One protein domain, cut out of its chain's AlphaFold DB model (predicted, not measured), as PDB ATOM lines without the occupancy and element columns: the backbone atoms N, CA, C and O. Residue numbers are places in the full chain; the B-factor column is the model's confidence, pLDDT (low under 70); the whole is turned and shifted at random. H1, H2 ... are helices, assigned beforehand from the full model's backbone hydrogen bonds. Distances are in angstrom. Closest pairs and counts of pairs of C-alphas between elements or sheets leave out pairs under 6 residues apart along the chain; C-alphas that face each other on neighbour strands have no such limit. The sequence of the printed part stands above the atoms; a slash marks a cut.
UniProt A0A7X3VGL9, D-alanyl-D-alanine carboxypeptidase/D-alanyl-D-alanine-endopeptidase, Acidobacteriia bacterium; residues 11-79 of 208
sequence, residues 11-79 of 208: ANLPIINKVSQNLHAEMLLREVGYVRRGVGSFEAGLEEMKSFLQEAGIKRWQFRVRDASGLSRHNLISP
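Overview. This is residues 11 to 79 of the 208 residues of the protein "D-alanyl-D-alanine carboxypeptidase/D-alanyl-D-alanine-endopeptidase" of Acidobacteriia bacterium (UniProt A0A7X3VGL9). Start at the long helix H2: the short H1 folds back on its first residues as a hairpin, and H3 runs off from it nearly at a right angle. Residues 56 to 79, with no named element, make a long loop that turns back from the end of H3 toward H2 and then folds back on itself, residues 63 to 64 pairing with residues 76 to 77. The 69 printed residues hold H1, H2 and H3 in that order, all helix, with no named strand. The whole is compact, radius of gyration of the C-alphas 12.0 A, spanning 31 by 28 by 20 A.

Along the chain. Find C-alpha 22 at (-4.498, 15.002, -21.898); from there H2, residues 22 to 37, runs 22.2 A. H3, residues 42 to 55, runs 20.0 A to C-alpha 55 at (18.138, 17.490, -31.173). H1 is residues 11 to 19.

Arrangement. H2 touches H3, about perpendicular at 77 degrees; its closest C-alphas, Gly 33 and Gly 45, are 3.9 A apart. H3 touches H2 with residues 42 to 48 alone. H1 and H2 form a helical hairpin, a steep tilt of 42 degrees, opposite ways; the closest C-alphas, Ile 16 and His 24, are 6.1 A apart. H1 and H3 are apart. Every O i to N i+4 pair is within hydrogen-bond range in H2 and H3, and 3 of 5 in H1.

Size, cuts and confidence. The C-alphas of Ala 11 and Trp 61 are the two farthest apart, 33.0 A. Both links are tight, the printed part has no cut, and no printed residue is under 70 in pLDDT. Look at residues 63 to 64, which pair antiparallel with residues 76 to 77.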
ATOM      1  N   ALA A  11       6.131  18.350 -10.153       92.06
ATOM      2  CA  ALA A  11       4.981  17.727  -9.507       92.06
ATOM      3  C   ALA A  11       3.782  17.555 -10.466       92.06
ATOM      4  O   ALA A  11       2.910  16.724 -10.219       92.06
ATOM      5  N   ASN A  12       3.730  18.311 -11.567       93.88
ATOM      6  CA  ASN A  12       2.691  18.195 -12.595       93.88
ATOM      7  C   ASN A  12       2.983  17.047 -13.585       93.88
ATOM      8  O   ASN A  12       2.070  16.372 -14.059       93.88
ATOM      9  N   LEU A  13       4.260  16.760 -13.858       96.00
ATOM     10  CA  LEU A  13       4.661  15.696 -14.788       96.00
ATOM     11  C   LEU A  13       4.099  14.300 -14.435       96.00
ATOM     12  O   LEU A  13       3.630  13.625 -15.352       96.00
ATOM     13  N   PRO A  14       4.044  13.848 -13.164       96.44
ATOM     14  CA  PRO A  14       3.384  12.590 -12.813       96.44
ATOM     15  C   PRO A  14       1.883  12.575 -13.125       96.44
ATOM     16  O   PRO A  14       1.356  11.530 -13.499       96.44
ATOM     17  N   ILE A  15       1.185  13.713 -13.038       95.44
ATOM     18  CA  ILE A  15      -0.236  13.803 -13.421       95.44
ATOM     19  C   ILE A  15      -0.379  13.521 -14.923       95.44
ATOM     20  O   ILE A  15      -1.246  12.751 -15.341       95.44
ATOM     21  N   ILE A  16       0.519  14.078 -15.736       96.06
ATOM     22  CA  ILE A  16       0.566  13.815 -17.178       96.06
ATOM     23  C   ILE A  16       0.929  12.352 -17.444       96.06
ATOM     24  O   ILE A  16       0.213  11.656 -18.159       96.06
ATOM     25  N   ASN A  17       2.017  11.854 -16.864       97.12
ATOM     26  CA  ASN A  17       2.609  10.585 -17.278       97.12
ATOM     27  C   ASN A  17       1.994   9.360 -16.592       97.12
ATOM     28  O   ASN A  17       1.694   8.383 -17.285       97.12
ATOM     29  N   LYS A  18       1.734   9.404 -15.278       96.94
ATOM     30  CA  LYS A  18       1.126   8.279 -14.544       96.94
ATOM     31  C   LYS A  18      -0.367   8.157 -14.819       96.94
ATOM     32  O   LYS A  18      -0.847   7.046 -15.013       96.94
ATOM     33  N   VAL A  19      -1.096   9.278 -14.862       95.44
ATOM     34  CA  VAL A  19      -2.565   9.287 -15.044       95.44
ATOM     35  C   VAL A  19      -2.970   9.484 -16.509       95.44
ATOM     36  O   VAL A  19      -4.112   9.222 -16.877       95.44
ATOM     37  N   SER A  20      -2.036   9.863 -17.389       95.50
ATOM     38  CA  SER A  20      -2.309  10.133 -18.807       95.50
ATOM     39  C   SER A  20      -3.253  11.322 -19.030       95.50
ATOM     40  O   SER A  20      -4.155  11.244 -19.864       95.50
ATOM     41  N   GLN A  21      -3.068  12.417 -18.282       97.50
ATOM     42  CA  GLN A  21      -3.934  13.595 -18.384       97.50
ATOM     43  C   GLN A  21      -3.674  14.431 -19.642       97.50
ATOM     44  O   GLN A  21      -2.698  15.178 -19.735       97.50
ATOM     45  N   ASN A  22      -4.612  14.359 -20.588       96.69
ATOM     46  CA  ASN A  22      -4.498  15.002 -21.898       96.69
ATOM     47  C   ASN A  22      -4.466  16.530 -21.800       96.69
ATOM     48  O   ASN A  22      -3.596  17.160 -22.390       96.69
ATOM     49  N   LEU A  23      -5.373  17.135 -21.023       96.31
ATOM     50  CA  LEU A  23      -5.441  18.596 -20.906       96.31
ATOM     51  C   LEU A  23      -4.138  19.181 -20.344       96.31
ATOM     52  O   LEU A  23      -3.661  20.201 -20.831       96.31
ATOM     53  N   HIS A  24      -3.531  18.505 -19.366       96.75
ATOM     54  CA  HIS A  24      -2.256  18.931 -18.793       96.75
ATOM     55  C   HIS A  24      -1.123  18.868 -19.827       96.75
ATOM     56  O   HIS A  24      -0.313  19.790 -19.883       96.75
ATOM     57  N   ALA A  25      -1.092  17.836 -20.680       97.31
ATOM     58  CA  ALA A  25      -0.125  17.751 -21.775       97.31
ATOM     59  C   ALA A  25      -0.291  18.910 -22.776       97.31
ATOM     60  O   ALA A  25       0.690  19.539 -23.167       97.31
ATOM     61  N   GLU A  26      -1.532  19.247 -23.142       97.50
ATOM     62  CA  GLU A  26      -1.823  20.354 -24.063       97.50
ATOM     63  C   GLU A  26      -1.491  21.734 -23.470       97.50
ATOM     64  O   GLU A  26      -1.062  22.641 -24.192       97.50
ATOM     65  N   MET A  27      -1.689  21.919 -22.163       96.62
ATOM     66  CA  MET A  27      -1.296  23.146 -21.467       96.62
ATOM     67  C   MET A  27       0.226  23.258 -21.356       96.62
ATOM     68  O   MET A  27       0.775  24.315 -21.655       96.62
ATOM     69  N   LEU A  28       0.914  22.163 -21.012       96.94
ATOM     70  CA  LEU A  28       2.375  22.128 -20.948       96.94
ATOM     71  C   LEU A  28       3.010  22.434 -22.309       96.94
ATOM     72  O   LEU A  28       3.996  23.158 -22.373       96.94
ATOM     73  N   LEU A  29       2.421  21.950 -23.404       97.62
ATOM     74  CA  LEU A  29       2.881  22.269 -24.754       97.62
ATOM     75  C   LEU A  29       2.881  23.783 -25.022       97.62
ATOM     76  O   LEU A  29       3.849  24.318 -25.561       97.62
ATOM     77  N   ARG A  30       1.806  24.481 -24.634       97.88
ATOM     78  CA  ARG A  30       1.696  25.941 -24.791       97.88
ATOM     79  C   ARG A  30       2.685  26.672 -23.894       97.88
ATOM     80  O   ARG A  30       3.289  27.639 -24.345       97.88
ATOM     81  N   GLU A  31       2.887  26.187 -22.673       97.00
ATOM     82  CA  GLU A  31       3.881  26.742 -21.752       97.00
ATOM     83  C   GLU A  31       5.301  26.617 -22.316       97.00
ATOM     84  O   GLU A  31       6.057  27.582 -22.308       97.00
ATOM     85  N   VAL A  32       5.646  25.470 -22.908       97.25
ATOM     86  CA  VAL A  32       6.918  25.294 -23.625       97.25
ATOM     87  C   VAL A  32       7.041  26.301 -24.770       97.25
ATOM     88  O   VAL A  32       8.087  26.932 -24.912       97.25
ATOM     89  N   GLY A  33       5.977  26.508 -25.552       98.06
ATOM     90  CA  GLY A  33       5.941  27.548 -26.584       98.06
ATOM     91  C   GLY A  33       6.207  28.947 -26.016       98.06
ATOM     92  O   GLY A  33       7.019  29.696 -26.564       98.06
ATOM     93  N   TYR A  34       5.584  29.288 -24.887       97.88
ATOM     94  CA  TYR A  34       5.790  30.571 -24.219       97.88
ATOM     95  C   TYR A  34       7.237  30.739 -23.746       97.88
ATOM     96  O   TYR A  34       7.893  31.709 -24.116       97.88
ATOM     97  N   VAL A  35       7.762  29.770 -22.997       97.19
ATOM     98  CA  VAL A  35       9.098  29.841 -22.387       97.19
ATOM     99  C   VAL A  35      10.213  29.810 -23.433       97.19
ATOM    100  O   VAL A  35      11.207  30.518 -23.293       97.19
ATOM    101  N   ARG A  36      10.079  28.992 -24.484       97.75
ATOM    102  CA  ARG A  36      11.152  28.762 -25.468       97.75
ATOM    103  C   ARG A  36      11.082  29.682 -26.676       97.75
ATOM    104  O   ARG A  36      12.107  29.943 -27.299       97.75
ATOM    105  N   ARG A  37       9.885  30.163 -27.023       96.88
ATOM    106  CA  ARG A  37       9.640  30.944 -28.248       96.88
ATOM    107  C   ARG A  37       8.954  32.283 -28.002       96.88
ATOM    108  O   ARG A  37       8.706  33.012 -28.955       96.88
ATOM    109  N   GLY A  38       8.628  32.611 -26.752       97.56
ATOM    110  CA  GLY A  38       7.940  33.850 -26.383       97.56
ATOM    111  C   GLY A  38       6.445  33.864 -26.711       97.56
ATOM    112  O   GLY A  38       5.790  34.884 -26.510       97.56
ATOM    113  N   VAL A  39       5.881  32.757 -27.213       96.81
ATOM    114  CA  VAL A  39       4.484  32.683 -27.663       96.81
ATOM    115  C   VAL A  39       3.804  31.456 -27.068       96.81
ATOM    116  O   VAL A  39       4.091  30.327 -27.455       96.81
ATOM    117  N   GLY A  40       2.857  31.676 -26.153       96.88
ATOM    118  CA  GLY A  40       2.073  30.624 -25.494       96.88
ATOM    119  C   GLY A  40       0.994  30.003 -26.380       96.88
ATOM    120  O   GLY A  40      -0.176  29.967 -26.003       96.88
ATOM    121  N   SER A  41       1.362  29.561 -27.582       97.38
ATOM    122  CA  SER A  41       0.450  28.961 -28.552       97.38
ATOM    123  C   SER A  41       0.731  27.480 -28.767       97.38
ATOM    124  O   SER A  41       1.785  26.938 -28.427       97.38
ATOM    125  N   PHE A  42      -0.261  26.816 -29.345       96.56
ATOM    126  CA  PHE A  42      -0.167  25.417 -29.714       96.56
ATOM    127  C   PHE A  42       0.896  25.191 -30.794       96.56
ATOM    128  O   PHE A  42       1.706  24.272 -30.702       96.56
ATOM    129  N   GLU A  43       0.923  26.066 -31.796       97.94
ATOM    130  CA  GLU A  43       1.840  26.018 -32.928       97.94
ATOM    131  C   GLU A  43       3.287  26.191 -32.467       97.94
ATOM    132  O   GLU A  43       4.134  25.374 -32.825       97.94
ATOM    133  N   ALA A  44       3.552  27.187 -31.615       98.19
ATOM    134  CA  ALA A  44       4.880  27.431 -31.064       98.19
ATOM    135  C   ALA A  44       5.368  26.230 -30.238       98.19
ATOM    136  O   ALA A  44       6.492  25.761 -30.422       98.19
ATOM    137  N   GLY A  45       4.504  25.668 -29.389       98.31
ATOM    138  CA  GLY A  45       4.827  24.458 -28.636       98.31
ATOM    139  C   GLY A  45       5.130  23.253 -29.534       98.31
ATOM    140  O   GLY A  45       6.108  22.540 -29.309       98.31
ATOM    141  N   LEU A  46       4.339  23.032 -30.593       97.94
ATOM    142  CA  LEU A  46       4.598  21.956 -31.555       97.94
ATOM    143  C   LEU A  46       5.898  22.164 -32.328       97.94
ATOM    144  O   LEU A  46       6.567  21.187 -32.656       97.94
ATOM    145  N   GLU A  47       6.247  23.396 -32.686       97.94
ATOM    146  CA  GLU A  47       7.532  23.669 -33.324       97.94
ATOM    147  C   GLU A  47       8.697  23.345 -32.397       97.94
ATOM    148  O   GLU A  47       9.641  22.688 -32.835       97.94
ATOM    149  N   GLU A  48       8.603  23.720 -31.121       98.25
ATOM    150  CA  GLU A  48       9.638  23.399 -30.142       98.25
ATOM    151  C   GLU A  48       9.771  21.896 -29.918       98.25
ATOM    152  O   GLU A  48      10.877  21.364 -29.944       98.25
ATOM    153  N   MET A  49       8.652  21.179 -29.816       97.75
ATOM    154  CA  MET A  49       8.659  19.720 -29.731       97.75
ATOM    155  C   MET A  49       9.369  19.080 -30.934       97.75
ATOM    156  O   MET A  49      10.138  18.136 -30.772       97.75
ATOM    157  N   LYS A  50       9.154  19.593 -32.153       98.06
ATOM    158  CA  LYS A  50       9.838  19.090 -33.358       98.06
ATOM    159  C   LYS A  50      11.330  19.413 -33.349       98.06
ATOM    160  O   LYS A  50      12.106  18.600 -33.853       98.06
ATOM    161  N   SER A  51      11.728  20.584 -32.850       98.06
ATOM    162  CA  SER A  51      13.141  20.938 -32.666       98.06
ATOM    163  C   SER A  51      13.803  19.978 -31.681       98.06
ATOM    164  O   SER A  51      14.774  19.326 -32.047       98.06
ATOM    165  N   PHE A  52      13.192  19.773 -30.513       97.94
ATOM    166  CA  PHE A  52      13.705  18.872 -29.482       97.94
ATOM    167  C   PHE A  52      13.845  17.420 -29.968       97.94
ATOM    168  O   PHE A  52      14.869  16.779 -29.750       97.94
ATOM    169  N   LEU A  53      12.863  16.890 -30.710       98.25
ATOM    170  CA  LEU A  53      12.982  15.551 -31.304       98.25
ATOM    171  C   LEU A  53      14.182  15.451 -32.266       98.25
ATOM    172  O   LEU A  53      14.860  14.426 -32.306       98.25
ATOM    173  N   GLN A  54      14.465  16.501 -33.039       98.12
ATOM    174  CA  GLN A  54      15.621  16.525 -33.941       98.12
ATOM    175  C   GLN A  54      16.949  16.649 -33.183       98.12
ATOM    176  O   GLN A  54      17.912  15.995 -33.576       98.12
ATOM    177  N   GLU A  55      16.990  17.418 -32.093       96.88
ATOM    178  CA  GLU A  55      18.138  17.490 -31.173       96.88
ATOM    179  C   GLU A  55      18.446  16.119 -30.555       96.88
ATOM    180  O   GLU A  55      19.605  15.716 -30.494       96.88
ATOM    181  N   ALA A  56      17.411  15.333 -30.241       97.44
ATOM    182  CA  ALA A  56      17.532  13.935 -29.823       97.44
ATOM    183  C   ALA A  56      17.946  12.968 -30.962       97.44
ATOM    184  O   ALA A  56      17.887  11.747 -30.810       97.44
ATOM    185  N   GLY A  57      18.328  13.475 -32.140       97.75
ATOM    186  CA  GLY A  57      18.763  12.674 -33.287       97.75
ATOM    187  C   GLY A  57      17.627  11.941 -34.012       97.75
ATOM    188  O   GLY A  57      17.863  10.969 -34.742       97.75
ATOM    189  N   ILE A  58      16.372  12.350 -33.816       98.62
ATOM    190  CA  ILE A  58      15.218  11.738 -34.478       98.62
ATOM    191  C   ILE A  58      14.975  12.431 -35.813       98.62
ATOM    192  O   ILE A  58      14.810  13.647 -35.915       98.62
ATOM    193  N   LYS A  59      14.922  11.631 -36.876       97.75
ATOM    194  CA  LYS A  59      14.812  12.145 -38.239       97.75
ATOM    195  C   LYS A  59      13.371  12.573 -38.522       97.75
ATOM    196  O   LYS A  59      12.426  11.924 -38.081       97.75
ATOM    197  N   ARG A  60      13.183  13.630 -39.322       95.56
ATOM    198  CA  ARG A  60      11.858  14.240 -39.579       95.56
ATOM    199  C   ARG A  60      10.810  13.281 -40.157       95.56
ATOM    200  O   ARG A  60       9.624  13.514 -39.977       95.56
ATOM    201  N   TRP A  61      11.221  12.219 -40.851       95.88
ATOM    202  CA  TRP A  61      10.301  11.204 -41.385       95.88
ATOM    203  C   TRP A  61       9.884  10.147 -40.357       95.88
ATOM    204  O   TRP A  61       8.958   9.384 -40.615       95.88
ATOM    205  N   GLN A  62      10.549  10.087 -39.201       97.38
ATOM    206  CA  GLN A  62      10.225   9.137 -38.137       97.38
ATOM    207  C   GLN A  62       9.095   9.628 -37.226       97.38
ATOM    208  O   GLN A  62       8.639   8.853 -36.385       97.38
ATOM    209  N   PHE A  63       8.644  10.880 -37.378       97.94
ATOM    210  CA  PHE A  63       7.546  11.431 -36.596       97.94
ATOM    211  C   PHE A  63       6.652  12.396 -37.385       97.94
ATOM    212  O   PHE A  63       7.045  13.042 -38.353       97.94
ATOM    213  N   ARG A  64       5.424  12.540 -36.902       97.81
ATOM    214  CA  ARG A  64       4.474  13.594 -37.235       97.81
ATOM    215  C   ARG A  64       3.711  13.907 -35.958       97.81
ATOM    216  O   ARG A  64       2.914  13.090 -35.523       97.81
ATOM    217  N   VAL A  65       3.951  15.075 -35.375       95.94
ATOM    218  CA  VAL A  65       3.258  15.532 -34.160       95.94
ATOM    219  C   VAL A  65       2.152  16.514 -34.531       95.94
ATOM    220  O   VAL A  65       2.351  17.422 -35.346       95.94
ATOM    221  N   ARG A  66       0.962  16.273 -33.990       96.94
ATOM    222  CA  ARG A  66      -0.280  16.997 -34.272       96.94
ATOM    223  C   ARG A  66      -0.973  17.490 -33.024       96.94
ATOM    224  O   ARG A  66      -1.781  18.387 -33.183       96.94
ATOM    225  N   ASP A  67      -0.665  16.918 -31.869       97.06
ATOM    226  CA  ASP A  67      -0.990  17.402 -30.529       97.06
ATOM    227  C   ASP A  67       0.026  16.823 -29.523       97.06
ATOM    228  O   ASP A  67       0.909  16.055 -29.922       97.06
ATOM    229  N   ALA A  68      -0.056  17.222 -28.251       95.94
ATOM    230  CA  ALA A  68       0.848  16.728 -27.205       95.94
ATOM    231  C   ALA A  68       0.296  15.509 -26.455       95.94
ATOM    232  O   ALA A  68       1.061  14.716 -25.910       95.94
ATOM    233  N   SER A  69      -1.026  15.366 -26.402       96.69
ATOM    234  CA  SER A  69      -1.696  14.301 -25.651       96.69
ATOM    235  C   SER A  69      -1.677  12.939 -26.348       96.69
ATOM    236  O   SER A  69      -1.830  11.910 -25.688       96.69
ATOM    237  N   GLY A  70      -1.502  12.904 -27.670       94.62
ATOM    238  CA  GLY A  70      -1.577  11.676 -28.455       94.62
ATOM    239  C   GLY A  70      -2.994  11.318 -28.919       94.62
ATOM    240  O   GLY A  70      -3.176  10.243 -29.489       94.62
ATOM    241  N   LEU A  71      -3.998  12.179 -28.703       95.75
ATOM    242  CA  LEU A  71      -5.392  11.922 -29.096       95.75
ATOM    243  C   LEU A  71      -5.611  11.994 -30.611       95.75
ATOM    244  O   LEU A  71      -6.462  11.288 -31.162       95.75
ATOM    245  N   SER A  72      -4.847  12.834 -31.304       95.94
ATOM    246  CA  SER A  72      -4.912  12.956 -32.749       95.94
ATOM    247  C   SER A  72      -4.439  11.669 -33.410       95.94
ATOM    248  O   SER A  72      -3.285  11.260 -33.294       95.94
ATOM    249  N   ARG A  73      -5.320  11.071 -34.220       93.88
ATOM    250  CA  ARG A  73      -4.997   9.909 -35.067       93.88
ATOM    251  C   ARG A  73      -3.941  10.203 -36.134       93.88
ATOM    252  O   ARG A  73      -3.459   9.289 -36.791       93.88
ATOM    253  N   HIS A  74      -3.604  11.474 -36.323       95.88
ATOM    254  CA  HIS A  74      -2.573  11.916 -37.251       95.88
ATOM    255  C   HIS A  74      -1.196  12.051 -36.586       95.88
ATOM    256  O   HIS A  74      -0.241  12.429 -37.276       95.88
ATOM    257  N   ASN A  75      -1.093  11.763 -35.282       97.12
ATOM    258  CA  ASN A  75       0.186  11.562 -34.623       97.12
ATOM    259  C   ASN A  75       0.824  10.269 -35.119       97.12
ATOM    260  O   ASN A  75       0.198   9.211 -35.108       97.12
ATOM    261  N   LEU A  76       2.081  10.356 -35.534       97.19
ATOM    262  CA  LEU A  76       2.887   9.216 -35.943       97.19
ATOM    263  C   LEU A  76       4.245   9.335 -35.268       97.19
ATOM    264  O   LEU A  76       4.844  10.407 -35.271       97.19
ATOM    265  N   ILE A  77       4.745   8.236 -34.724       98.06
ATOM    266  CA  ILE A  77       6.128   8.114 -34.275       98.06
ATOM    267  C   ILE A  77       6.545   6.653 -34.424       98.06
ATOM    268  O   ILE A  77       5.774   5.743 -34.115       98.06
ATOM    269  N   SER A  78       7.736   6.412 -34.968       98.25
ATOM    270  CA  SER A  78       8.263   5.048 -35.075       98.25
ATOM    271  C   SER A  78       8.720   4.519 -33.704       98.25
ATOM    272  O   SER A  78       9.204   5.310 -32.892       98.25
ATOM    273  N   PRO A  79       8.645   3.200 -33.439       98.12
ATOM    274  CA  PRO A  79       9.206   2.618 -32.216       98.12
ATOM    275  C   PRO A  79      10.689   2.961 -32.017       98.12
ATOM    276  O   PRO A  79      11.100   3.286 -30.909       98.12
TER     277      PRO A  79